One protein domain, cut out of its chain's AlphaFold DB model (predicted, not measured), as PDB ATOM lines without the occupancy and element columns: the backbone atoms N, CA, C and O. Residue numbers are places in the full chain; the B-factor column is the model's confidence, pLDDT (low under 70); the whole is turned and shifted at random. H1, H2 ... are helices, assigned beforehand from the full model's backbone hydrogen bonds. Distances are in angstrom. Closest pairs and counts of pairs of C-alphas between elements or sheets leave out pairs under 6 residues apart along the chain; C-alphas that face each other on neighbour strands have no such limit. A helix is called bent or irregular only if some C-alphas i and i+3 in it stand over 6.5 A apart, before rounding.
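AT A GLANCE: This is residues 139 to 295 and 303 to 323 of the 586 residues of the protein "DUF805 domain-containing protein" of Streptococcus salivarius (UniProt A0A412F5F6). Look for a long, loose frame of helices: H2 makes one long side, bent H4 runs back along the other, and short H3 turns between them at one end. Toward the opposite end H1 crosses near the first residues of H2 and the hairpin H5 and H6 packs on H4b, while H7, on the side of H4b away from that hairpin, starts at H1 and runs back the same way as H2. The unnamed stretch 271 to 295 lies out beyond that end. The 178 printed residues include seven named helices, H1 to H7 in order, and no named strand; the class is all helix. The whole is loose, with a radius of gyration of the C-alphas of 19.5 A and spans of 64 by 40 by 23 A.

HOW THE PARTS SIT: Start at H1, residues 145 to 154, which touches H2, residues 165 to 193; their closest C-alphas, Ala 148 and Gly 167, are 4.8 A apart, and they are about perpendicular at 85 degrees. H3, residues 196 to 204, follows by a tight link. H4, residues 206 to 237, is one helix by its hydrogen bonds but bent, with C-alphas 216 and 219 6.6 A apart; its arms H4a, 206 to 216, and H4b, 219 to 237, stand at a steep tilt of 56 degrees. H3 and H4a only just touch, only at the corner, with closest C-alphas Phe 203 and Gly 209 at 5.1 A. Residues 230 to 234 of H4b touch residues 165 to 168 of H2, with closest C-alphas Tyr 168 and Arg 234 at 6.6 A, at a shallow tilt of 18 degrees, opposite ways. H5, residues 242 to 251, and H6, residues 257 to 270, form a helical hairpin; C-alphas Leu 251 and Asn 258 are closest at 5.9 A. H6 touches H4b, closest C-alphas Leu 235 and Ala 269 at 6.0 A. H7, residues 305 to 323, touches H4b, closest C-alphas Pro 219 and Gly 317 at 5.3 A. H2, H4b and H7 form an up and down bundle, each running against the one before. Every O i to N i+4 pair is within hydrogen-bond range in H1, H2, H3, H4a, H5 and H6; H4b and H7 each have 13 of 15.

IN THESE COORDINATES: Find C-alpha 145 at (-37.876, -8.877, -36.051), where H1 begins. H2 runs 41.8 A from C-alpha 165 at (-43.195, -18.180, -30.462); H4b measures 27.6 A, H7 24.6 A and H6 20.1 A. H7 ends at C-alpha 323, (-28.642, 13.614, -22.584).

THE WHOLE: The farthest C-alphas, Asn 195 and Asn 279, are 64.1 A apart. Residues 296 to 302 are not printed, and C-alphas 295 and 303 stand 21.6 A apart across the cut. Of the links printed whole, none is long. Low confidence, under 70, covers 64 residues, among them 189 to 218 and 303 to 323.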
ATOM      1  N   ARG A 139     -50.640 -15.638 -35.920       71.88
ATOM      2  CA  ARG A 139     -50.775 -17.053 -36.285       71.88
ATOM      3  C   ARG A 139     -50.600 -17.228 -37.791       71.88
ATOM      4  O   ARG A 139     -51.096 -16.424 -38.569       71.88
ATOM      5  N   GLY A 140     -49.870 -18.268 -38.196       64.44
ATOM      6  CA  GLY A 140     -49.622 -18.609 -39.605       64.44
ATOM      7  C   GLY A 140     -48.832 -17.580 -40.432       64.44
ATOM      8  O   GLY A 140     -48.668 -17.784 -41.628       64.44
ATOM      9  N   GLN A 141     -48.337 -16.493 -39.833       70.75
ATOM     10  CA  GLN A 141     -47.583 -15.446 -40.530       70.75
ATOM     11  C   GLN A 141     -46.072 -15.621 -40.334       70.75
ATOM     12  O   GLN A 141     -45.603 -15.891 -39.225       70.75
ATOM     13  N   GLU A 142     -45.284 -15.383 -41.386       72.00
ATOM     14  CA  GLU A 142     -43.837 -15.237 -41.237       72.00
ATOM     15  C   GLU A 142     -43.495 -13.903 -40.567       72.00
ATOM     16  O   GLU A 142     -43.760 -12.821 -41.090       72.00
ATOM     17  N   ILE A 143     -42.893 -13.983 -39.380       78.06
ATOM     18  CA  ILE A 143     -42.600 -12.803 -38.565       78.06
ATOM     19  C   ILE A 143     -41.131 -12.423 -38.706       78.06
ATOM     20  O   ILE A 143     -40.235 -13.221 -38.413       78.06
ATOM     21  N   THR A 144     -40.886 -11.187 -39.133       84.75
ATOM     22  CA  THR A 144     -39.577 -10.529 -39.073       84.75
ATOM     23  C   THR A 144     -39.417  -9.802 -37.737       84.75
ATOM     24  O   THR A 144     -40.403  -9.421 -37.104       84.75
ATOM     25  N   PHE A 145     -38.172  -9.573 -37.309       81.88
ATOM     26  CA  PHE A 145     -37.876  -8.877 -36.051       81.88
ATOM     27  C   PHE A 145     -38.608  -7.523 -35.940       81.88
ATOM     28  O   PHE A 145     -39.318  -7.276 -34.966       81.88
ATOM     29  N   GLY A 146     -38.518  -6.688 -36.983       76.75
ATOM     30  CA  GLY A 146     -39.170  -5.375 -37.018       76.75
ATOM     31  C   GLY A 146     -40.700  -5.437 -36.939       76.75
ATOM     32  O   GLY A 146     -41.305  -4.583 -36.294       76.75
ATOM     33  N   ARG A 147     -41.340  -6.470 -37.516       82.81
ATOM     34  CA  ARG A 147     -42.795  -6.675 -37.387       82.81
ATOM     35  C   ARG A 147     -43.176  -7.031 -35.951       82.81
ATOM     36  O   ARG A 147     -44.074  -6.405 -35.397       82.81
ATOM     37  N   ALA A 148     -42.448  -7.952 -35.317       84.56
ATOM     38  CA  ALA A 148     -42.678  -8.313 -33.917       84.56
ATOM     39  C   ALA A 148     -42.530  -7.106 -32.969       84.56
ATOM     40  O   ALA A 148     -43.358  -6.907 -32.081       84.56
ATOM     41  N   PHE A 149     -41.512  -6.271 -33.199       82.81
ATOM     42  CA  PHE A 149     -41.271  -5.043 -32.441       82.81
ATOM     43  C   PHE A 149     -42.370  -3.988 -32.661       82.81
ATOM     44  O   PHE A 149     -42.865  -3.392 -31.703       82.81
ATOM     45  N   ALA A 150     -42.835  -3.804 -33.901       79.81
ATOM     46  CA  ALA A 150     -43.971  -2.934 -34.191       79.81
ATOM     47  C   ALA A 150     -45.265  -3.427 -33.514       79.81
ATOM     48  O   ALA A 150     -46.003  -2.627 -32.943       79.81
ATOM     49  N   ASP A 151     -45.527  -4.735 -33.514       80.06
ATOM     50  CA  ASP A 151     -46.717  -5.342 -32.901       80.06
ATOM     51  C   ASP A 151     -46.682  -5.349 -31.357       80.06
ATOM     52  O   ASP A 151     -47.727  -5.446 -30.701       80.06
ATOM     53  N   TYR A 152     -45.498  -5.201 -30.754       82.62
ATOM     54  CA  TYR A 152     -45.337  -4.944 -29.322       82.62
ATOM     55  C   TYR A 152     -45.876  -3.552 -28.956       82.62
ATOM     56  O   TYR A 152     -46.822  -3.455 -28.173       82.62
ATOM     57  N   PHE A 153     -45.373  -2.488 -29.597       77.88
ATOM     58  CA  PHE A 153     -45.824  -1.112 -29.335       77.88
ATOM     59  C   PHE A 153     -47.229  -0.809 -29.866       77.88
ATOM     60  O   PHE A 153     -47.985  -0.078 -29.231       77.88
ATOM     61  N   ARG A 154     -47.650  -1.390 -30.995       75.69
ATOM     62  CA  ARG A 154     -49.038  -1.247 -31.468       75.69
ATOM     63  C   ARG A 154     -50.023  -1.965 -30.544       75.69
ATOM     64  O   ARG A 154     -51.092  -1.429 -30.266       75.69
ATOM     65  N   GLY A 155     -49.640  -3.134 -30.026       76.12
ATOM     66  CA  GLY A 155     -50.417  -3.927 -29.071       76.12
ATOM     67  C   GLY A 155     -50.270  -3.510 -27.602       76.12
ATOM     68  O   GLY A 155     -50.668  -4.284 -26.738       76.12
ATOM     69  N   TYR A 156     -49.715  -2.329 -27.299       75.56
ATOM     70  CA  TYR A 156     -49.317  -1.899 -25.947       75.56
ATOM     71  C   TYR A 156     -50.380  -2.149 -24.863       75.56
ATOM     72  O   TYR A 156     -50.072  -2.742 -23.834       75.56
ATOM     73  N   TRP A 157     -51.636  -1.756 -25.122       78.00
ATOM     74  CA  TRP A 157     -52.792  -1.968 -24.230       78.00
ATOM     75  C   TRP A 157     -53.736  -3.091 -24.724       78.00
ATOM     76  O   TRP A 157     -54.820  -3.299 -24.184       78.00
ATOM     77  N   SER A 158     -53.352  -3.817 -25.779       77.75
ATOM     78  CA  SER A 158     -54.195  -4.825 -26.429       77.75
ATOM     79  C   SER A 158     -53.903  -6.216 -25.871       77.75
ATOM     80  O   SER A 158     -53.005  -6.927 -26.321       77.75
ATOM     81  N   PHE A 159     -54.684  -6.614 -24.865       80.56
ATOM     82  CA  PHE A 159     -54.643  -7.967 -24.298       80.56
ATOM     83  C   PHE A 159     -55.240  -9.033 -25.232       80.56
ATOM     84  O   PHE A 159     -55.058 -10.224 -24.976       80.56
ATOM     85  N   ASN A 160     -55.955  -8.642 -26.290       77.06
ATOM     86  CA  ASN A 160     -56.615  -9.548 -27.232       77.06
ATOM     87  C   ASN A 160     -55.678  -9.990 -28.370       77.06
ATOM     88  O   ASN A 160     -54.637  -9.384 -28.615       77.06
ATOM     89  N   GLY A 161     -56.049 -11.072 -29.058       78.94
ATOM     90  CA  GLY A 161     -55.264 -11.636 -30.159       78.94
ATOM     91  C   GLY A 161     -54.177 -12.621 -29.713       78.94
ATOM     92  O   GLY A 161     -54.288 -13.239 -28.649       78.94
ATOM     93  N   PHE A 162     -53.155 -12.805 -30.546       83.50
ATOM     94  CA  PHE A 162     -52.196 -13.912 -30.473       83.50
ATOM     95  C   PHE A 162     -50.781 -13.460 -30.862       83.50
ATOM     96  O   PHE A 162     -50.598 -12.580 -31.701       83.50
ATOM     97  N   THR A 163     -49.761 -14.069 -30.254       87.00
ATOM     98  CA  THR A 163     -48.344 -13.761 -30.512       87.00
ATOM     99  C   THR A 163     -47.565 -15.061 -30.642       87.00
ATOM    100  O   THR A 163     -47.497 -15.847 -29.692       87.00
ATOM    101  N   SER A 164     -46.962 -15.287 -31.813       87.69
ATOM    102  CA  SER A 164     -46.272 -16.549 -32.100       87.69
ATOM    103  C   SER A 164     -44.977 -16.679 -31.292       87.69
ATOM    104  O   SER A 164     -44.418 -15.691 -30.804       87.69
ATOM    105  N   ARG A 165     -44.456 -17.909 -31.172       88.38
ATOM    106  CA  ARG A 165     -43.195 -18.180 -30.462       88.38
ATOM    107  C   ARG A 165     -42.041 -17.315 -30.990       88.38
ATOM    108  O   ARG A 165     -41.284 -16.779 -30.186       88.38
ATOM    109  N   LYS A 166     -41.931 -17.135 -32.315       87.06
ATOM    110  CA  LYS A 166     -40.878 -16.312 -32.940       87.06
ATOM    111  C   LYS A 166     -41.035 -14.836 -32.559       87.06
ATOM    112  O   LYS A 166     -40.081 -14.234 -32.082       87.06
ATOM    113  N   GLY A 167     -42.246 -14.285 -32.698       86.81
ATOM    114  CA  GLY A 167     -42.531 -12.884 -32.372       86.81
ATOM    115  C   GLY A 167     -42.270 -12.549 -30.901       86.81
ATOM    116  O   GLY A 167     -41.592 -11.569 -30.602       86.81
ATOM    117  N   TYR A 168     -42.729 -13.410 -29.988       90.56
ATOM    118  CA  TYR A 168     -42.493 -13.266 -28.549       90.56
ATOM    119  C   TYR A 168     -40.997 -13.263 -28.204       90.56
ATOM    120  O   TYR A 168     -40.509 -12.310 -27.601       90.56
ATOM    121  N   TRP A 169     -40.254 -14.300 -28.608       91.44
ATOM    122  CA  TRP A 169     -38.850 -14.444 -28.212       91.44
ATOM    123  C   TRP A 169     -37.928 -13.414 -28.872       91.44
ATOM    124  O   TRP A 169     -36.985 -12.970 -28.224       91.44
ATOM    125  N   SER A 170     -38.233 -12.948 -30.090       87.62
ATOM    126  CA  SER A 170     -37.538 -11.804 -30.697       87.62
ATOM    127  C   SER A 170     -37.651 -10.529 -29.853       87.62
ATOM    128  O   SER A 170     -36.646  -9.856 -29.631       87.62
ATOM    129  N   VAL A 171     -38.848 -10.205 -29.352       88.12
ATOM    130  CA  VAL A 171     -39.062  -9.003 -28.528       88.12
ATOM    131  C   VAL A 171     -38.464  -9.173 -27.130       88.12
ATOM    132  O   VAL A 171     -37.796  -8.263 -26.650       88.12
ATOM    133  N   VAL A 172     -38.623 -10.341 -26.497       89.31
ATOM    134  CA  VAL A 172     -38.019 -10.626 -25.182       89.31
ATOM    135  C   VAL A 172     -36.491 -10.551 -25.237       89.31
ATOM    136  O   VAL A 172     -35.893  -9.932 -24.361       89.31
ATOM    137  N   PHE A 173     -35.854 -11.109 -26.272       88.06
ATOM    138  CA  PHE A 173     -34.402 -11.014 -26.441       88.06
ATOM    139  C   PHE A 173     -33.939  -9.563 -26.625       88.06
ATOM    140  O   PHE A 173     -33.000  -9.143 -25.954       88.06
ATOM    141  N   PHE A 174     -34.626  -8.770 -27.457       85.56
ATOM    142  CA  PHE A 174     -34.307  -7.346 -27.598       85.56
ATOM    143  C   PHE A 174     -34.445  -6.588 -26.275       85.56
ATOM    144  O   PHE A 174     -33.570  -5.798 -25.946       85.56
ATOM    145  N   ILE A 175     -35.506  -6.837 -25.501       83.31
ATOM    146  CA  ILE A 175     -35.705  -6.199 -24.193       83.31
ATOM    147  C   ILE A 175     -34.563  -6.575 -23.236       83.31
ATOM    148  O   ILE A 175     -34.000  -5.689 -22.601       83.31
ATOM    149  N   LEU A 176     -34.167  -7.851 -23.172       85.19
ATOM    150  CA  LEU A 176     -33.041  -8.299 -22.339       85.19
ATOM    151  C   LEU A 176     -31.713  -7.642 -22.748       85.19
ATOM    152  O   LEU A 176     -30.984  -7.171 -21.879       85.19
ATOM    153  N   VAL A 177     -31.419  -7.560 -24.050       83.06
ATOM    154  CA  VAL A 177     -30.212  -6.882 -24.556       83.06
ATOM    155  C   VAL A 177     -30.270  -5.378 -24.281       83.06
ATOM    156  O   VAL A 177     -29.291  -4.822 -23.801       83.06
ATOM    157  N   ALA A 178     -31.410  -4.721 -24.506       79.62
ATOM    158  CA  ALA A 178     -31.574  -3.290 -24.256       79.62
ATOM    159  C   ALA A 178     -31.390  -2.934 -22.771       79.62
ATOM    160  O   ALA A 178     -30.681  -1.978 -22.467       79.62
ATOM    161  N   TRP A 179     -31.951  -3.725 -21.847       79.12
ATOM    162  CA  TRP A 179     -31.718  -3.557 -20.407       79.12
ATOM    163  C   TRP A 179     -30.275  -3.878 -20.005       79.12
ATOM    164  O   TRP A 179     -29.699  -3.146 -19.206       79.12
ATOM    165  N   GLY A 180     -29.667  -4.925 -20.574       77.62
ATOM    166  CA  GLY A 180     -28.260  -5.259 -20.337       77.62
ATOM    167  C   GLY A 180     -27.316  -4.135 -20.774       77.62
ATOM    168  O   GLY A 180     -26.467  -3.709 -19.996       77.62
ATOM    169  N   CYS A 181     -27.511  -3.594 -21.979       78.38
ATOM    170  CA  CYS A 181     -26.774  -2.433 -22.473       78.38
ATOM    171  C   CYS A 181     -27.046  -1.180 -21.631       78.38
ATOM    172  O   CYS A 181     -26.098  -0.483 -21.295       78.38
ATOM    173  N   PHE A 182     -28.299  -0.911 -21.246       76.12
ATOM    174  CA  PHE A 182     -28.643   0.224 -20.384       76.12
ATOM    175  C   PHE A 182     -27.907   0.163 -19.040       76.12
ATOM    176  O   PHE A 182     -27.233   1.123 -18.679       76.12
ATOM    177  N   TYR A 183     -27.959  -0.972 -18.335       75.75
ATOM    178  CA  TYR A 183     -27.248  -1.133 -17.063       75.75
ATOM    179  C   TYR A 183     -25.723  -1.143 -17.227       75.75
ATOM    180  O   TYR A 183     -25.035  -0.597 -16.371       75.75
ATOM    181  N   ALA A 184     -25.178  -1.700 -18.313       76.62
ATOM    182  CA  ALA A 184     -23.739  -1.661 -18.579       76.62
ATOM    183  C   ALA A 184     -23.239  -0.229 -18.848       76.62
ATOM    184  O   ALA A 184     -22.225   0.179 -18.290       76.62
ATOM    185  N   ILE A 185     -23.976   0.546 -19.652       75.12
ATOM    186  CA  ILE A 185     -23.682   1.956 -19.944       75.12
ATOM    187  C   ILE A 185     -23.814   2.801 -18.671       75.12
ATOM    188  O   ILE A 185     -22.904   3.553 -18.340       75.12
ATOM    189  N   LEU A 186     -24.907   2.641 -17.921       73.50
ATOM    190  CA  LEU A 186     -25.128   3.330 -16.649       73.50
ATOM    191  C   LEU A 186     -24.020   3.018 -15.632       73.50
ATOM    192  O   LEU A 186     -23.488   3.934 -15.017       73.50
ATOM    193  N   SER A 187     -23.655   1.743 -15.481       72.44
ATOM    194  CA  SER A 187     -22.579   1.304 -14.585       72.44
ATOM    195  C   SER A 187     -21.232   1.904 -14.996       72.44
ATOM    196  O   SER A 187     -20.534   2.462 -14.155       72.44
ATOM    197  N   PHE A 188     -20.906   1.892 -16.294       73.56
ATOM    198  CA  PHE A 188     -19.705   2.542 -16.821       73.56
ATOM    199  C   PHE A 188     -19.664   4.040 -16.488       73.56
ATOM    200  O   PHE A 188     -18.637   4.518 -16.014       73.56
ATOM    201  N   PHE A 189     -20.765   4.774 -16.675       69.56
ATOM    202  CA  PHE A 189     -20.808   6.207 -16.361       69.56
ATOM    203  C   PHE A 189     -20.791   6.508 -14.858       69.56
ATOM    204  O   PHE A 189     -20.141   7.469 -14.461       69.56
ATOM    205  N   LEU A 190     -21.418   5.681 -14.014       68.69
ATOM    206  CA  LEU A 190     -21.285   5.796 -12.558       68.69
ATOM    207  C   LEU A 190     -19.822   5.593 -12.136       68.69
ATOM    208  O   LEU A 190     -19.223   6.497 -11.563       68.69
ATOM    209  N   ILE A 191     -19.211   4.466 -12.515       68.88
ATOM    210  CA  ILE A 191     -17.823   4.117 -12.162       68.88
ATOM    211  C   ILE A 191     -16.808   5.139 -12.711       68.88
ATOM    212  O   ILE A 191     -15.778   5.368 -12.085       68.88
ATOM    213  N   ARG A 192     -17.079   5.768 -13.864       65.50
ATOM    214  CA  ARG A 192     -16.216   6.809 -14.453       65.50
ATOM    215  C   ARG A 192     -16.353   8.185 -13.797       65.50
ATOM    216  O   ARG A 192     -15.399   8.948 -13.875       65.50
ATOM    217  N   GLN A 193     -17.508   8.514 -13.214       58.66
ATOM    218  CA  GLN A 193     -17.815   9.870 -12.735       58.66
ATOM    219  C   GLN A 193     -17.802   9.997 -11.201       58.66
ATOM    220  O   GLN A 193     -17.587  11.093 -10.687       58.66
ATOM    221  N   THR A 194     -18.049   8.918 -10.452       54.31
ATOM    222  CA  THR A 194     -18.096   8.951  -8.980       54.31
ATOM    223  C   THR A 194     -16.853   8.327  -8.360       54.31
ATOM    224  O   THR A 194     -16.499   7.197  -8.695       54.31
ATOM    225  N   ASN A 195     -16.268   9.003  -7.371       61.84
ATOM    226  CA  ASN A 195     -15.294   8.390  -6.470       61.84
ATOM    227  C   ASN A 195     -15.930   7.159  -5.777       61.84
ATOM    228  O   ASN A 195     -17.110   7.196  -5.419       61.84
ATOM    229  N   ILE A 196     -15.182   6.066  -5.598       63.25
ATOM    230  CA  ILE A 196     -15.713   4.768  -5.127       63.25
ATOM    231  C   ILE A 196     -16.425   4.910  -3.772       63.25
ATOM    232  O   ILE A 196     -17.505   4.352  -3.586       63.25
ATOM    233  N   TYR A 197     -15.895   5.744  -2.874       56.25
ATOM    234  CA  TYR A 197     -16.501   6.031  -1.569       56.25
ATOM    235  C   TYR A 197     -17.869   6.730  -1.662       56.25
ATOM    236  O   TYR A 197     -18.742   6.488  -0.830       56.25
ATOM    237  N   LEU A 198     -18.098   7.556  -2.693       57.00
ATOM    238  CA  LEU A 198     -19.412   8.155  -2.953       57.00
ATOM    239  C   LEU A 198     -20.401   7.098  -3.458       57.00
ATOM    240  O   LEU A 198     -21.573   7.130  -3.086       57.00
ATOM    241  N   LEU A 199     -19.940   6.149  -4.276       58.06
ATOM    242  CA  LEU A 199     -20.780   5.062  -4.769       58.06
ATOM    243  C   LEU A 199     -21.202   4.124  -3.621       58.06
ATOM    244  O   LEU A 199     -22.386   3.808  -3.502       58.06
ATOM    245  N   ASP A 200     -20.276   3.775  -2.722       60.53
ATOM    246  CA  ASP A 200     -20.584   3.053  -1.479       60.53
ATOM    247  C   ASP A 200     -21.543   3.849  -0.582       60.53
ATOM    248  O   ASP A 200     -22.536   3.294  -0.114       60.53
ATOM    249  N   TYR A 201     -21.336   5.157  -0.390       57.81
ATOM    250  CA  TYR A 201     -22.251   5.999   0.395       57.81
ATOM    251  C   TYR A 201     -23.680   6.017  -0.180       57.81
ATOM    252  O   TYR A 201     -24.658   5.930   0.570       57.81
ATOM    253  N   LEU A 202     -23.820   6.075  -1.509       58.34
ATOM    254  CA  LEU A 202     -25.115   6.047  -2.200       58.34
ATOM    255  C   LEU A 202     -25.821   4.684  -2.114       58.34
ATOM    256  O   LEU A 202     -27.052   4.654  -2.079       58.34
ATOM    257  N   PHE A 203     -25.082   3.572  -2.045       58.22
ATOM    258  CA  PHE A 203     -25.663   2.240  -1.826       58.22
ATOM    259  C   PHE A 203     -25.907   1.915  -0.342       58.22
ATOM    260  O   PHE A 203     -26.854   1.191  -0.031       58.22
ATOM    261  N   TYR A 204     -25.102   2.457   0.574       58.09
ATOM    262  CA  TYR A 204     -25.212   2.225   2.018       58.09
ATOM    263  C   TYR A 204     -26.312   3.076   2.672       58.09
ATOM    264  O   TYR A 204     -26.982   2.616   3.596       58.09
ATOM    265  N   ASN A 205     -26.537   4.309   2.200       58.06
ATOM    266  CA  ASN A 205     -27.589   5.182   2.720       58.06
ATOM    267  C   ASN A 205     -28.958   4.814   2.101       58.06
ATOM    268  O   ASN A 205     -29.209   5.131   0.933       58.06
ATOM    269  N   PRO A 206     -29.889   4.191   2.857       58.09
ATOM    270  CA  PRO A 206     -31.080   3.574   2.276       58.09
ATOM    271  C   PRO A 206     -32.028   4.584   1.621       58.09
ATOM    272  O   PRO A 206     -32.685   4.246   0.641       58.09
ATOM    273  N   PHE A 207     -32.090   5.827   2.108       49.66
ATOM    274  CA  PHE A 207     -32.972   6.852   1.539       49.66
ATOM    275  C   PHE A 207     -32.450   7.407   0.205       49.66
ATOM    276  O   PHE A 207     -33.248   7.703  -0.685       49.66
ATOM    277  N   LEU A 208     -31.126   7.508   0.040       51.16
ATOM    278  CA  LEU A 208     -30.504   7.950  -1.214       51.16
ATOM    279  C   LEU A 208     -30.453   6.815  -2.245       51.16
ATOM    280  O   LEU A 208     -30.827   7.028  -3.398       51.16
ATOM    281  N   GLY A 209     -30.125   5.592  -1.821       56.19
ATOM    282  CA  GLY A 209     -30.226   4.408  -2.672       56.19
ATOM    283  C   GLY A 209     -31.644   4.226  -3.221       56.19
ATOM    284  O   GLY A 209     -31.827   4.048  -4.426       56.19
ATOM    285  N   LEU A 210     -32.677   4.365  -2.376       53.66
ATOM    286  CA  LEU A 210     -34.079   4.303  -2.808       53.66
ATOM    287  C   LEU A 210     -34.450   5.368  -3.851       53.66
ATOM    288  O   LEU A 210     -35.269   5.070  -4.722       53.66
ATOM    289  N   SER A 211     -33.879   6.578  -3.810       56.66
ATOM    290  CA  SER A 211     -34.192   7.621  -4.801       56.66
ATOM    291  C   SER A 211     -33.577   7.306  -6.171       56.66
ATOM    292  O   SER A 211     -34.277   7.375  -7.186       56.66
ATOM    293  N   ILE A 212     -32.325   6.834  -6.202       60.44
ATOM    294  CA  ILE A 212     -31.652   6.367  -7.423       60.44
ATOM    295  C   ILE A 212     -32.375   5.144  -7.997       60.44
ATOM    296  O   ILE A 212     -32.757   5.151  -9.170       60.44
ATOM    297  N   TYR A 213     -32.656   4.122  -7.180       59.72
ATOM    298  CA  TYR A 213     -33.417   2.954  -7.629       59.72
ATOM    299  C   TYR A 213     -34.812   3.335  -8.144       59.72
ATOM    300  O   TYR A 213     -35.248   2.770  -9.144       59.72
ATOM    301  N   SER A 214     -35.487   4.322  -7.543       59.72
ATOM    302  CA  SER A 214     -36.791   4.808  -8.025       59.72
ATOM    303  C   SER A 214     -36.705   5.396  -9.436       59.72
ATOM    304  O   SER A 214     -37.539   5.068 -10.280       59.72
ATOM    305  N   ILE A 215     -35.678   6.203  -9.725       65.50
ATOM    306  CA  ILE A 215     -35.440   6.762 -11.068       65.50
ATOM    307  C   ILE A 215     -35.190   5.638 -12.086       65.50
ATOM    308  O   ILE A 215     -35.784   5.637 -13.165       65.50
ATOM    309  N   LEU A 216     -34.385   4.634 -11.722       65.94
ATOM    310  CA  LEU A 216     -34.101   3.466 -12.569       65.94
ATOM    311  C   LEU A 216     -35.312   2.531 -12.755       65.94
ATOM    312  O   LEU A 216     -35.368   1.777 -13.728       65.94
ATOM    313  N   TRP A 217     -36.308   2.598 -11.868       66.12
ATOM    314  CA  TRP A 217     -37.538   1.807 -11.956       66.12
ATOM    315  C   TRP A 217     -38.630   2.455 -12.824       66.12
ATOM    316  O   TRP A 217     -39.531   1.755 -13.291       66.12
ATOM    317  N   LEU A 218     -38.551   3.761 -13.112       68.94
ATOM    318  CA  LEU A 218     -39.534   4.453 -13.961       68.94
ATOM    319  C   LEU A 218     -39.628   3.866 -15.390       68.94
ATOM    320  O   LEU A 218     -40.750   3.591 -15.827       68.94
ATOM    321  N   PRO A 219     -38.522   3.577 -16.116       70.69
ATOM    322  CA  PRO A 219     -38.601   2.890 -17.407       70.69
ATOM    323  C   PRO A 219     -39.176   1.471 -17.291       70.69
ATOM    324  O   PRO A 219     -39.886   1.018 -18.191       70.69
ATOM    325  N   TYR A 220     -38.918   0.775 -16.176       71.50
ATOM    326  CA  TYR A 220     -39.448  -0.566 -15.927       71.50
ATOM    327  C   TYR A 220     -40.969  -0.544 -15.770       71.50
ATOM    328  O   TYR A 220     -41.653  -1.264 -16.496       71.50
ATOM    329  N   LEU A 221     -41.501   0.333 -14.910       71.75
ATOM    330  CA  LEU A 221     -42.939   0.498 -14.653       71.75
ATOM    331  C   LEU A 221     -43.736   0.636 -15.959       71.75
ATOM    332  O   LEU A 221     -44.743  -0.045 -16.162       71.75
ATOM    333  N   VAL A 222     -43.242   1.457 -16.886       73.25
ATOM    334  CA  VAL A 222     -43.897   1.707 -18.176       73.25
ATOM    335  C   VAL A 222     -43.733   0.517 -19.150       73.25
ATOM    336  O   VAL A 222     -44.629   0.261 -19.953       73.25
ATOM    337  N   MET A 223     -42.669  -0.294 -19.044       74.69
ATOM    338  CA  MET A 223     -42.526  -1.550 -19.804       74.69
ATOM    339  C   MET A 223     -43.322  -2.746 -19.243       74.69
ATOM    340  O   MET A 223     -43.607  -3.671 -20.010       74.69
ATOM    341  N   ILE A 224     -43.722  -2.751 -17.961       81.75
ATOM    342  CA  ILE A 224     -44.491  -3.860 -17.348       81.75
ATOM    343  C   ILE A 224     -45.739  -4.190 -18.178       81.75
ATOM    344  O   ILE A 224     -45.991  -5.356 -18.485       81.75
ATOM    345  N   LEU A 225     -46.521  -3.174 -18.557       83.19
ATOM    346  CA  LEU A 225     -47.813  -3.383 -19.210       83.19
ATOM    347  C   LEU A 225     -47.712  -3.975 -20.631       83.19
ATOM    348  O   LEU A 225     -48.350  -5.005 -20.862       83.19
ATOM    349  N   PRO A 226     -46.926  -3.425 -21.582       83.44
ATOM    350  CA  PRO A 226     -46.749  -4.062 -22.887       83.44
ATOM    351  C   PRO A 226     -46.057  -5.433 -22.775       83.44
ATOM    352  O   PRO A 226     -46.376  -6.340 -23.545       83.44
ATOM    353  N   GLY A 227     -45.195  -5.646 -21.771       85.56
ATOM    354  CA  GLY A 227     -44.685  -6.976 -21.422       85.56
ATOM    355  C   GLY A 227     -45.802  -7.955 -21.029       85.56
ATOM    356  O   GLY A 227     -45.833  -9.094 -21.502       85.56
ATOM    357  N   LEU A 228     -46.773  -7.503 -20.230       87.88
ATOM    358  CA  LEU A 228     -47.944  -8.282 -19.819       87.88
ATOM    359  C   LEU A 228     -48.905  -8.556 -20.992       87.88
ATOM    360  O   LEU A 228     -49.377  -9.688 -21.139       87.88
ATOM    361  N   THR A 229     -49.167  -7.583 -21.876       86.88
ATOM    362  CA  THR A 229     -49.993  -7.829 -23.076       86.88
ATOM    363  C   THR A 229     -49.303  -8.776 -24.058       86.88
ATOM    364  O   THR A 229     -49.967  -9.609 -24.670       86.88
ATOM    365  N   LEU A 230     -47.975  -8.712 -24.201       89.56
ATOM    366  CA  LEU A 230     -47.213  -9.651 -25.029       89.56
ATOM    367  C   LEU A 230     -47.237 -11.071 -24.433       89.56
ATOM    368  O   LEU A 230     -47.503 -12.042 -25.145       89.56
ATOM    369  N   ARG A 231     -47.017 -11.204 -23.116       89.88
ATOM    370  CA  ARG A 231     -47.026 -12.500 -22.417       89.88
ATOM    371  C   ARG A 231     -48.414 -13.143 -22.443       89.88
ATOM    372  O   ARG A 231     -48.511 -14.319 -22.775       89.88
ATOM    373  N   THR A 232     -49.491 -12.394 -22.196       89.88
ATOM    374  CA  THR A 232     -50.872 -12.910 -22.319       89.88
ATOM    375  C   THR A 232     -51.194 -13.395 -23.736       89.88
ATOM    376  O   THR A 232     -51.741 -14.490 -23.883       89.88
ATOM    377  N   ARG A 233     -50.802 -12.649 -24.783       88.06
ATOM    378  CA  ARG A 233     -50.967 -13.069 -26.189       88.06
ATOM    379  C   ARG A 233     -50.169 -14.341 -26.532       88.06
ATOM    380  O   ARG A 233     -50.702 -15.199 -27.234       88.06
ATOM    381  N   ARG A 234     -48.944 -14.515 -26.009       91.19
ATOM    382  CA  ARG A 234     -48.137 -15.752 -26.169       91.19
ATOM    383  C   ARG A 234     -48.746 -16.950 -25.434       91.19
ATOM    384  O   ARG A 234     -48.834 -18.027 -26.013       91.19
ATOM    385  N   LEU A 235     -49.171 -16.778 -24.180       89.94
ATOM    386  CA  LEU A 235     -49.781 -17.853 -23.381       89.94
ATOM    387  C   LEU A 235     -51.091 -18.347 -24.018       89.94
ATOM    388  O   LEU A 235     -51.346 -19.550 -24.053       89.94
ATOM    389  N   ARG A 236     -51.890 -17.431 -24.580       86.81
ATOM    390  CA  ARG A 236     -53.112 -17.769 -25.322       86.81
ATOM    391  C   ARG A 236     -52.822 -18.543 -26.613       86.81
ATOM    392  O   ARG A 236     -53.539 -19.488 -26.916       86.81
ATOM    393  N   ASP A 237     -51.762 -18.183 -27.337       85.50
ATOM    394  CA  ASP A 237     -51.296 -18.885 -28.547       85.50
ATOM    395  C   ASP A 237     -50.725 -20.286 -28.255       85.50
ATOM    396  O   ASP A 237     -50.825 -21.188 -29.082       85.50
ATOM    397  N   ALA A 238     -50.197 -20.513 -27.048       85.62
ATOM    398  CA  ALA A 238     -49.842 -21.852 -26.573       85.62
ATOM    399  C   ALA A 238     -51.070 -22.722 -26.209       85.62
ATOM    400  O   ALA A 238     -50.925 -23.935 -26.082       85.62
ATOM    401  N   GLY A 239     -52.265 -22.132 -26.055       82.94
ATOM    402  CA  GLY A 239     -53.530 -22.831 -25.775       82.94
ATOM    403  C   GLY A 239     -54.219 -22.461 -24.453       82.94
ATOM    404  O   GLY A 239     -55.291 -22.996 -24.157       82.94
ATOM    405  N   LEU A 240     -53.654 -21.555 -23.642       86.62
ATOM    406  CA  LEU A 240     -54.222 -21.229 -22.327       86.62
ATOM    407  C   LEU A 240     -55.438 -20.292 -22.420       86.62
ATOM    408  O   LEU A 240     -55.474 -19.305 -23.161       86.62
ATOM    409  N   ARG A 241     -56.439 -20.583 -21.591       84.38
ATOM    410  CA  ARG A 241     -57.699 -19.845 -21.458       84.38
ATOM    411  C   ARG A 241     -57.495 -18.604 -20.582       84.38
ATOM    412  O   ARG A 241     -56.774 -18.646 -19.587       84.38
ATOM    413  N   GLY A 242     -58.168 -17.495 -20.906       83.62
ATOM    414  CA  GLY A 242     -57.950 -16.199 -20.238       83.62
ATOM    415  C   GLY A 242     -58.120 -16.222 -18.710       83.62
ATOM    416  O   GLY A 242     -57.343 -15.586 -18.002       83.62
ATOM    417  N   ARG A 243     -59.073 -17.015 -18.197       83.62
ATOM    418  CA  ARG A 243     -59.280 -17.223 -16.751       83.62
ATOM    419  C   ARG A 243     -58.099 -17.947 -16.092       83.62
ATOM    420  O   ARG A 243     -57.636 -17.512 -15.044       83.62
ATOM    421  N   GLY A 244     -57.565 -18.987 -16.736       86.06
ATOM    422  CA  GLY A 244     -56.366 -19.690 -16.274       86.06
ATOM    423  C   GLY A 244     -55.126 -18.792 -16.245       86.06
ATOM    424  O   GLY A 244     -54.387 -18.804 -15.266       86.06
ATOM    425  N   ILE A 245     -54.935 -17.950 -17.270       89.19
ATOM    426  CA  ILE A 245     -53.830 -16.975 -17.320       89.19
ATOM    427  C   ILE A 245     -53.931 -15.964 -16.164       89.19
ATOM    428  O   ILE A 245     -52.928 -15.688 -15.510       89.19
ATOM    429  N   PHE A 246     -55.132 -15.453 -15.870       90.06
ATOM    430  CA  PHE A 246     -55.361 -14.545 -14.740       90.06
ATOM    431  C   PHE A 246     -55.027 -15.198 -13.387       90.06
ATOM    432  O   PHE A 246     -54.312 -14.604 -12.582       90.06
ATOM    433  N   VAL A 247     -55.468 -16.442 -13.156       91.31
ATOM    434  CA  VAL A 247     -55.140 -17.185 -11.925       91.31
ATOM    435  C   VAL A 247     -53.632 -17.428 -11.801       91.31
ATOM    436  O   VAL A 247     -53.077 -17.223 -10.725       91.31
ATOM    437  N   LEU A 248     -52.939 -17.779 -12.887       90.38
ATOM    438  CA  LEU A 248     -51.480 -17.953 -12.868       90.38
ATOM    439  C   LEU A 248     -50.731 -16.652 -12.524       90.38
ATOM    440  O   LEU A 248     -49.701 -16.711 -11.858       90.38
ATOM    441  N   TYR A 249     -51.247 -15.481 -12.912       92.12
ATOM    442  CA  TYR A 249     -50.680 -14.198 -12.479       92.12
ATOM    443  C   TYR A 249     -50.982 -13.865 -11.015       92.12
ATOM    444  O   TYR A 249     -50.112 -13.312 -10.349       92.12
ATOM    445  N   LEU A 250     -52.148 -14.245 -10.484       92.62
ATOM    446  CA  LEU A 250     -52.435 -14.115  -9.051       92.62
ATOM    447  C   LEU A 250     -51.478 -14.983  -8.211       92.62
ATOM    448  O   LEU A 250     -50.940 -14.518  -7.211       92.62
ATOM    449  N   LEU A 251     -51.186 -16.208  -8.664       91.94
ATOM    450  CA  LEU A 251     -50.193 -17.090  -8.035       91.94
ATOM    451  C   LEU A 251     -48.753 -16.541  -8.132       91.94
ATOM    452  O   LEU A 251     -47.940 -16.804  -7.248       91.94
ATOM    453  N   CYS A 252     -48.438 -15.718  -9.140       89.88
ATOM    454  CA  CYS A 252     -47.170 -14.980  -9.216       89.88
ATOM    455  C   CYS A 252     -47.016 -13.858  -8.170       89.88
ATOM    456  O   CYS A 252     -45.901 -13.364  -8.011       89.88
ATOM    457  N   LEU A 253     -48.075 -13.465  -7.450       89.81
ATOM    458  CA  LEU A 253     -47.996 -12.486  -6.354       89.81
ATOM    459  C   LEU A 253     -47.725 -13.133  -4.984       89.81
ATOM    460  O   LEU A 253     -47.394 -12.430  -4.032       89.81
ATOM    461  N   ILE A 254     -47.856 -14.457  -4.867       92.00
ATOM    462  CA  ILE A 254     -47.686 -15.190  -3.607       92.00
ATOM    463  C   ILE A 254     -46.211 -15.623  -3.468       92.00
ATOM    464  O   ILE A 254     -45.712 -16.318  -4.356       92.00
ATOM    465  N   PRO A 255     -45.496 -15.270  -2.380       88.06
ATOM    466  CA  PRO A 255     -44.115 -15.706  -2.161       88.06
ATOM    467  C   PRO A 255     -43.938 -17.229  -2.243       88.06
ATOM    468  O   PRO A 255     -44.824 -17.989  -1.853       88.06
ATOM    469  N   PHE A 256     -42.781 -17.668  -2.748       85.88
ATOM    470  CA  PHE A 256     -42.400 -19.061  -3.050       85.88
ATOM    471  C   PHE A 256     -43.227 -19.722  -4.173       85.88
ATOM    472  O   PHE A 256     -42.658 -20.277  -5.116       85.88
ATOM    473  N   VAL A 257     -44.556 -19.597  -4.144       92.56
ATOM    474  CA  VAL A 257     -45.473 -20.032  -5.217       92.56
ATOM    475  C   VAL A 257     -45.194 -19.278  -6.525       92.56
ATOM    476  O   VAL A 257     -45.318 -19.844  -7.617       92.56
ATOM    477  N   ASN A 258     -44.742 -18.027  -6.428       91.06
ATOM    478  CA  ASN A 258     -44.337 -17.199  -7.557       91.06
ATOM    479  C   ASN A 258     -43.179 -17.785  -8.378       91.06
ATOM    480  O   ASN A 258     -43.175 -17.610  -9.597       91.06
ATOM    481  N   ILE A 259     -42.240 -18.508  -7.757       90.94
ATOM    482  CA  ILE A 259     -41.122 -19.170  -8.448       90.94
ATOM    483  C   ILE A 259     -41.672 -20.277  -9.354       90.94
ATOM    484  O   ILE A 259     -41.459 -20.255 -10.567       90.94
ATOM    485  N   ILE A 260     -42.454 -21.197  -8.781       91.56
ATOM    486  CA  ILE A 260     -43.057 -22.336  -9.493       91.56
ATOM    487  C   ILE A 260     -43.973 -21.839 -10.621       91.56
ATOM    488  O   ILE A 260     -43.866 -22.287 -11.764       91.56
ATOM    489  N   SER A 261     -44.818 -20.847 -10.327       90.62
ATOM    490  CA  SER A 261     -45.735 -20.241 -11.302       90.62
ATOM    491  C   SER A 261     -44.983 -19.558 -12.449       90.62
ATOM    492  O   SER A 261     -45.364 -19.687 -13.613       90.62
ATOM    493  N   SER A 262     -43.868 -18.880 -12.155       89.69
ATOM    494  CA  SER A 262     -43.036 -18.229 -13.174       89.69
ATOM    495  C   SER A 262     -42.308 -19.232 -14.067       89.69
ATOM    496  O   SER A 262     -42.258 -19.017 -15.279       89.69
ATOM    497  N   LEU A 263     -41.803 -20.336 -13.500       91.56
ATOM    498  CA  LEU A 263     -41.188 -21.438 -14.246       91.56
ATOM    499  C   LEU A 263     -42.204 -22.134 -15.162       91.56
ATOM    500  O   LEU A 263     -41.908 -22.363 -16.335       91.56
ATOM    501  N   PHE A 264     -43.426 -22.389 -14.684       91.88
ATOM    502  CA  PHE A 264     -44.501 -22.933 -15.520       91.88
ATOM    503  C   PHE A 264     -44.870 -21.979 -16.668       91.88
ATOM    504  O   PHE A 264     -44.905 -22.381 -17.829       91.88
ATOM    505  N   LEU A 265     -45.064 -20.687 -16.382       91.38
ATOM    506  CA  LEU A 265     -45.355 -19.678 -17.407       91.38
ATOM    507  C   LEU A 265     -44.205 -19.488 -18.418       91.38
ATOM    508  O   LEU A 265     -44.459 -19.117 -19.564       91.38
ATOM    509  N   LEU A 266     -42.952 -19.721 -18.012       92.25
ATOM    510  CA  LEU A 266     -41.784 -19.747 -18.900       92.25
ATOM    511  C   LEU A 266     -41.807 -20.986 -19.808       92.25
ATOM    512  O   LEU A 266     -41.698 -20.846 -21.025       92.25
ATOM    513  N   TYR A 267     -42.024 -22.174 -19.237       92.25
ATOM    514  CA  TYR A 267     -42.186 -23.427 -19.980       92.25
ATOM    515  C   TYR A 267     -43.290 -23.313 -21.043       92.25
ATOM    516  O   TYR A 267     -43.039 -23.592 -22.215       92.25
ATOM    517  N   VAL A 268     -44.469 -22.795 -20.677       90.31
ATOM    518  CA  VAL A 268     -45.579 -22.544 -21.614       90.31
ATOM    519  C   VAL A 268     -45.174 -21.577 -22.736       90.31
ATOM    520  O   VAL A 268     -45.478 -21.824 -23.901       90.31
ATOM    521  N   ALA A 269     -44.450 -20.494 -22.429       88.31
ATOM    522  CA  ALA A 269     -43.991 -19.536 -23.441       88.31
ATOM    523  C   ALA A 269     -42.943 -20.122 -24.414       88.31
ATOM    524  O   ALA A 269     -42.845 -19.668 -25.562       88.31
ATOM    525  N   CYS A 270     -42.186 -21.137 -23.985       90.31
ATOM    526  CA  CYS A 270     -41.250 -21.897 -24.818       90.31
ATOM    527  C   CYS A 270     -41.930 -22.904 -25.760       90.31
ATOM    528  O   CYS A 270     -41.324 -23.264 -26.772       90.31
ATOM    529  N   GLN A 271     -43.158 -23.350 -25.470       90.12
ATOM    530  CA  GLN A 271     -43.844 -24.339 -26.304       90.12
ATOM    531  C   GLN A 271     -44.229 -23.802 -27.690       90.12
ATOM    532  O   GLN A 271     -44.253 -22.590 -27.944       90.12
ATOM    533  N   LYS A 272     -44.530 -24.733 -28.608       83.62
ATOM    534  CA  LYS A 272     -45.133 -24.441 -29.921       83.62
ATOM    535  C   LYS A 272     -46.454 -23.666 -29.738       83.62
ATOM    536  O   LYS A 272     -47.033 -23.660 -28.650       83.62
ATOM    537  N   SER A 273     -46.942 -23.007 -30.790       74.31
ATOM    538  CA  SER A 273     -48.379 -22.713 -30.863       74.31
ATOM    539  C   SER A 273     -49.173 -24.012 -30.670       74.31
ATOM    540  O   SER A 273     -48.667 -25.101 -30.960       74.31
ATOM    541  N   ASP A 274     -50.399 -23.892 -30.173       74.25
ATOM    542  CA  ASP A 274     -51.382 -24.982 -30.119       74.25
ATOM    543  C   ASP A 274     -51.054 -26.161 -29.164       74.25
ATOM    544  O   ASP A 274     -51.860 -27.079 -29.032       74.25
ATOM    545  N   HIS A 275     -49.909 -26.153 -28.467       79.88
ATOM    546  CA  HIS A 275     -49.414 -27.297 -27.678       79.88
ATOM    547  C   HIS A 275     -50.350 -27.748 -26.542       79.88
ATOM    548  O   HIS A 275     -50.407 -28.936 -26.242       79.88
ATOM    549  N   PHE A 276     -51.084 -26.821 -25.918       80.19
ATOM    550  CA  PHE A 276     -52.038 -27.115 -24.844       80.19
ATOM    551  C   PHE A 276     -53.507 -27.063 -25.301       80.19
ATOM    552  O   PHE A 276     -54.392 -26.873 -24.467       80.19
ATOM    553  N   LEU A 277     -53.801 -27.189 -26.601       75.62
ATOM    554  CA  LEU A 277     -55.191 -27.348 -27.044       75.62
ATOM    555  C   LEU A 277     -55.733 -28.722 -26.634       75.62
ATOM    556  O   LEU A 277     -55.025 -29.728 -26.672       75.62
ATOM    557  N   GLN A 278     -57.003 -28.757 -26.237       72.81
ATOM    558  CA  GLN A 278     -57.687 -29.969 -25.782       72.81
ATOM    559  C   GLN A 278     -59.021 -30.146 -26.514       72.81
ATOM    560  O   GLN A 278     -59.675 -29.169 -26.876       72.81
ATOM    561  N   ASN A 279     -59.465 -31.396 -26.670       61.56
ATOM    562  CA  ASN A 279     -60.724 -31.750 -27.348       61.56
ATOM    563  C   ASN A 279     -61.995 -31.284 -26.593       61.56
ATOM    564  O   ASN A 279     -63.106 -31.441 -27.094       61.56
ATOM    565  N   GLY A 280     -61.844 -30.696 -25.402       62.16
ATOM    566  CA  GLY A 280     -62.887 -30.042 -24.610       62.16
ATOM    567  C   GLY A 280     -62.313 -28.821 -23.881       62.16
ATOM    568  O   GLY A 280     -61.115 -28.779 -23.605       62.16
ATOM    569  N   GLU A 281     -63.131 -27.804 -23.593       67.00
ATOM    570  CA  GLU A 281     -62.665 -26.669 -22.784       67.00
ATOM    571  C   GLU A 281     -62.518 -27.076 -21.314       67.00
ATOM    572  O   GLU A 281     -63.451 -27.604 -20.711       67.00
ATOM    573  N   THR A 282     -61.379 -26.743 -20.706       79.31
ATOM    574  CA  THR A 282     -61.169 -26.874 -19.258       79.31
ATOM    575  C   THR A 282     -61.049 -25.491 -18.606       79.31
ATOM    576  O   THR A 282     -61.299 -24.449 -19.227       79.31
ATOM    577  N   PHE A 283     -60.718 -25.430 -17.314       79.56
ATOM    578  CA  PHE A 283     -60.493 -24.148 -16.638       79.56
ATOM    579  C   PHE A 283     -59.253 -23.420 -17.193       79.56
ATOM    580  O   PHE A 283     -59.297 -22.210 -17.436       79.56
ATOM    581  N   PHE A 284     -58.170 -24.168 -17.433       81.25
ATOM    582  CA  PHE A 284     -56.880 -23.635 -17.876       81.25
ATOM    583  C   PHE A 284     -56.667 -23.687 -19.390       81.25
ATOM    584  O   PHE A 284     -55.998 -22.798 -19.916       81.25
ATOM    585  N   TYR A 285     -57.241 -24.665 -20.093       82.56
ATOM    586  CA  TYR A 285     -56.945 -24.930 -21.504       82.56
ATOM    587  C   TYR A 285     -58.167 -24.738 -22.402       82.56
ATOM    588  O   TYR A 285     -59.311 -24.936 -21.979       82.56
ATOM    589  N   ARG A 286     -57.922 -24.306 -23.642       70.31
ATOM    590  CA  ARG A 286     -58.965 -23.995 -24.623       70.31
ATOM    591  C   ARG A 286     -59.152 -25.133 -25.630       70.31
ATOM    592  O   ARG A 286     -58.191 -25.771 -26.049       70.31
ATOM    593  N   ASN A 287     -60.390 -25.299 -26.081       69.44
ATOM    594  CA  ASN A 287     -60.734 -26.031 -27.294       69.44
ATOM    595  C   ASN A 287     -61.024 -25.024 -28.417       69.44
ATOM    596  O   ASN A 287     -61.863 -24.140 -28.237       69.44
ATOM    597  N   ARG A 288     -60.347 -25.152 -29.563       56.72
ATOM    598  CA  ARG A 288     -60.896 -24.771 -30.874       56.72
ATOM    599  C   ARG A 288     -60.062 -25.401 -31.994       56.72
ATOM    600  O   ARG A 288     -58.855 -25.574 -31.848       56.72
ATOM    601  N   VAL A 289     -60.691 -25.648 -33.143       50.16
ATOM    602  CA  VAL A 289     -59.982 -25.822 -34.422       50.16
ATOM    603  C   VAL A 289     -59.230 -24.524 -34.750       50.16
ATOM    604  O   VAL A 289     -59.725 -23.429 -34.456       50.16
ATOM    605  N   GLN A 290     -58.038 -24.628 -35.347       47.69
ATOM    606  CA  GLN A 290     -57.243 -23.466 -35.756       47.69
ATOM    607  C   GLN A 290     -58.061 -22.546 -36.674       47.69
ATOM    608  O   GLN A 290     -58.363 -22.888 -37.816       47.69
ATOM    609  N   SER A 291     -58.392 -21.346 -36.192       48.62
ATOM    610  CA  SER A 291     -58.866 -20.278 -37.075       48.62
ATOM    611  C   SER A 291     -57.695 -19.861 -37.975       48.62
ATOM    612  O   SER A 291     -56.630 -19.560 -37.422       48.62
ATOM    613  N   PRO A 292     -57.848 -19.860 -39.312       51.25
ATOM    614  CA  PRO A 292     -56.753 -19.560 -40.226       51.25
ATOM    615  C   PRO A 292     -56.224 -18.139 -40.016       51.25
ATOM    616  O   PRO A 292     -56.922 -17.269 -39.486       51.25
ATOM    617  N   ALA A 293     -54.982 -17.913 -40.443       51.12
ATOM    618  CA  ALA A 293     -54.358 -16.599 -40.393       51.12
ATOM    619  C   ALA A 293     -55.241 -15.559 -41.096       51.12
ATOM    620  O   ALA A 293     -55.622 -15.747 -42.254       51.12
ATOM    621  N   LEU A 294     -55.520 -14.441 -40.421       50.31
ATOM    622  CA  LEU A 294     -56.038 -13.261 -41.107       50.31
ATOM    623  C   LEU A 294     -55.020 -12.867 -42.195       50.31
ATOM    624  O   LEU A 294     -53.823 -12.769 -41.884       50.31
ATOM    625  N   PRO A 295     -55.454 -12.671 -43.457       45.19
ATOM    626  CA  PRO A 295     -54.555 -12.242 -44.519       45.19
ATOM    627  C   PRO A 295     -53.929 -10.887 -44.162       45.19
ATOM    628  O   PRO A 295     -54.465 -10.142 -43.341       45.19
ATOM    629  N   LYS A 303     -52.024   6.688 -35.960       47.16
ATOM    630  CA  LYS A 303     -51.050   6.727 -34.861       47.16
ATOM    631  C   LYS A 303     -51.711   6.136 -33.609       47.16
ATOM    632  O   LYS A 303     -52.607   6.764 -33.048       47.16
ATOM    633  N   SER A 304     -51.315   4.934 -33.186       49.56
ATOM    634  CA  SER A 304     -51.794   4.383 -31.915       49.56
ATOM    635  C   SER A 304     -51.119   5.111 -30.748       49.56
ATOM    636  O   SER A 304     -49.968   5.540 -30.859       49.56
ATOM    637  N   LEU A 305     -51.805   5.215 -29.606       51.78
ATOM    638  CA  LEU A 305     -51.211   5.778 -28.386       51.78
ATOM    639  C   LEU A 305     -49.947   5.020 -27.955       51.78
ATOM    640  O   LEU A 305     -49.010   5.639 -27.466       51.78
ATOM    641  N   GLY A 306     -49.862   3.711 -28.214       52.09
ATOM    642  CA  GLY A 306     -48.653   2.919 -27.960       52.09
ATOM    643  C   GLY A 306     -47.437   3.330 -28.805       52.09
ATOM    644  O   GLY A 306     -46.308   3.120 -28.373       52.09
ATOM    645  N   GLY A 307     -47.637   3.983 -29.957       54.72
ATOM    646  CA  GLY A 307     -46.555   4.624 -30.715       54.72
ATOM    647  C   GLY A 307     -46.071   5.936 -30.081       54.72
ATOM    648  O   GLY A 307     -44.874   6.201 -30.072       54.72
ATOM    649  N   PHE A 308     -46.981   6.723 -29.496       57.16
ATOM    650  CA  PHE A 308     -46.631   7.924 -28.726       57.16
ATOM    651  C   PHE A 308     -45.898   7.548 -27.431       57.16
ATOM    652  O   PHE A 308     -44.768   7.982 -27.224       57.16
ATOM    653  N   PHE A 309     -46.473   6.652 -26.622       53.59
ATOM    654  CA  PHE A 309     -45.822   6.140 -25.413       53.59
ATOM    655  C   PHE A 309     -44.518   5.393 -25.723       53.59
ATOM    656  O   PHE A 309     -43.568   5.534 -24.967       53.59
ATOM    657  N   GLY A 310     -44.425   4.667 -26.842       54.78
ATOM    658  CA  GLY A 310     -43.178   4.050 -27.308       54.78
ATOM    659  C   GLY A 310     -42.085   5.066 -27.654       54.78
ATOM    660  O   GLY A 310     -40.932   4.881 -27.269       54.78
ATOM    661  N   GLY A 311     -42.447   6.176 -28.305       59.69
ATOM    662  CA  GLY A 311     -41.540   7.301 -28.541       59.69
ATOM    663  C   GLY A 311     -41.076   7.948 -27.233       59.69
ATOM    664  O   GLY A 311     -39.876   8.072 -27.005       59.69
ATOM    665  N   CYS A 312     -42.009   8.278 -26.336       58.12
ATOM    666  CA  CYS A 312     -41.698   8.823 -25.010       58.12
ATOM    667  C   CYS A 312     -40.879   7.852 -24.139       58.12
ATOM    668  O   CYS A 312     -40.061   8.308 -23.353       58.12
ATOM    669  N   LEU A 313     -41.051   6.536 -24.291       57.34
ATOM    670  CA  LEU A 313     -40.268   5.497 -23.609       57.34
ATOM    671  C   LEU A 313     -38.810   5.477 -24.061       57.34
ATOM    672  O   LEU A 313     -37.914   5.453 -23.223       57.34
ATOM    673  N   ILE A 314     -38.564   5.507 -25.374       61.69
ATOM    674  CA  ILE A 314     -37.205   5.641 -25.915       61.69
ATOM    675  C   ILE A 314     -36.612   6.975 -25.444       61.69
ATOM    676  O   ILE A 314     -35.455   7.026 -25.030       61.69
ATOM    677  N   PHE A 315     -37.423   8.038 -25.424       60.44
ATOM    678  CA  PHE A 315     -36.967   9.346 -24.974       60.44
ATOM    679  C   PHE A 315     -36.635   9.392 -23.474       60.44
ATOM    680  O   PHE A 315     -35.621   9.963 -23.117       60.44
ATOM    681  N   LEU A 316     -37.422   8.771 -22.591       57.44
ATOM    682  CA  LEU A 316     -37.205   8.797 -21.134       57.44
ATOM    683  C   LEU A 316     -36.248   7.712 -20.622       57.44
ATOM    684  O   LEU A 316     -35.587   7.925 -19.614       57.44
ATOM    685  N   GLY A 317     -36.184   6.552 -21.279       53.62
ATOM    686  CA  GLY A 317     -35.370   5.410 -20.846       53.62
ATOM    687  C   GLY A 317     -34.004   5.297 -21.527       53.62
ATOM    688  O   GLY A 317     -33.141   4.593 -21.019       53.62
ATOM    689  N   ILE A 318     -33.799   5.965 -22.668       59.53
ATOM    690  CA  ILE A 318     -32.519   5.957 -23.395       59.53
ATOM    691  C   ILE A 318     -32.039   7.390 -23.623       59.53
ATOM    692  O   ILE A 318     -30.961   7.746 -23.159       59.53
ATOM    693  N   VAL A 319     -32.834   8.235 -24.291       60.09
ATOM    694  CA  VAL A 319     -32.362   9.567 -24.713       60.09
ATOM    695  C   VAL A 319     -32.162  10.515 -23.529       60.09
ATOM    696  O   VAL A 319     -31.168  11.221 -23.515       60.09
ATOM    697  N   MET A 320     -33.037  10.532 -22.522       60.69
ATOM    698  CA  MET A 320     -32.915  11.444 -21.379       60.69
ATOM    699  C   MET A 320     -31.738  11.061 -20.468       60.69
ATOM    700  O   MET A 320     -30.937  11.949 -20.199       60.69
ATOM    701  N   PRO A 321     -31.506   9.780 -20.106       59.31
ATOM    702  CA  PRO A 321     -30.261   9.360 -19.463       59.31
ATOM    703  C   PRO A 321     -29.022   9.676 -20.306       59.31
ATOM    704  O   PRO A 321     -28.037  10.161 -19.765       59.31
ATOM    705  N   PHE A 322     -29.070   9.479 -21.630       58.28
ATOM    706  CA  PHE A 322     -27.944   9.792 -22.515       58.28
ATOM    707  C   PHE A 322     -27.705  11.306 -22.663       58.28
ATOM    708  O   PHE A 322     -26.560  11.721 -22.740       58.28
ATOM    709  N   ILE A 323     -28.747  12.145 -22.632       62.91
ATOM    710  CA  ILE A 323     -28.642  13.614 -22.584       62.91
ATOM    711  C   ILE A 323     -28.157  14.081 -21.212       62.91
ATOM    712  O   ILE A 323     -27.347  14.995 -21.151       62.91
TER     713      ILE A 323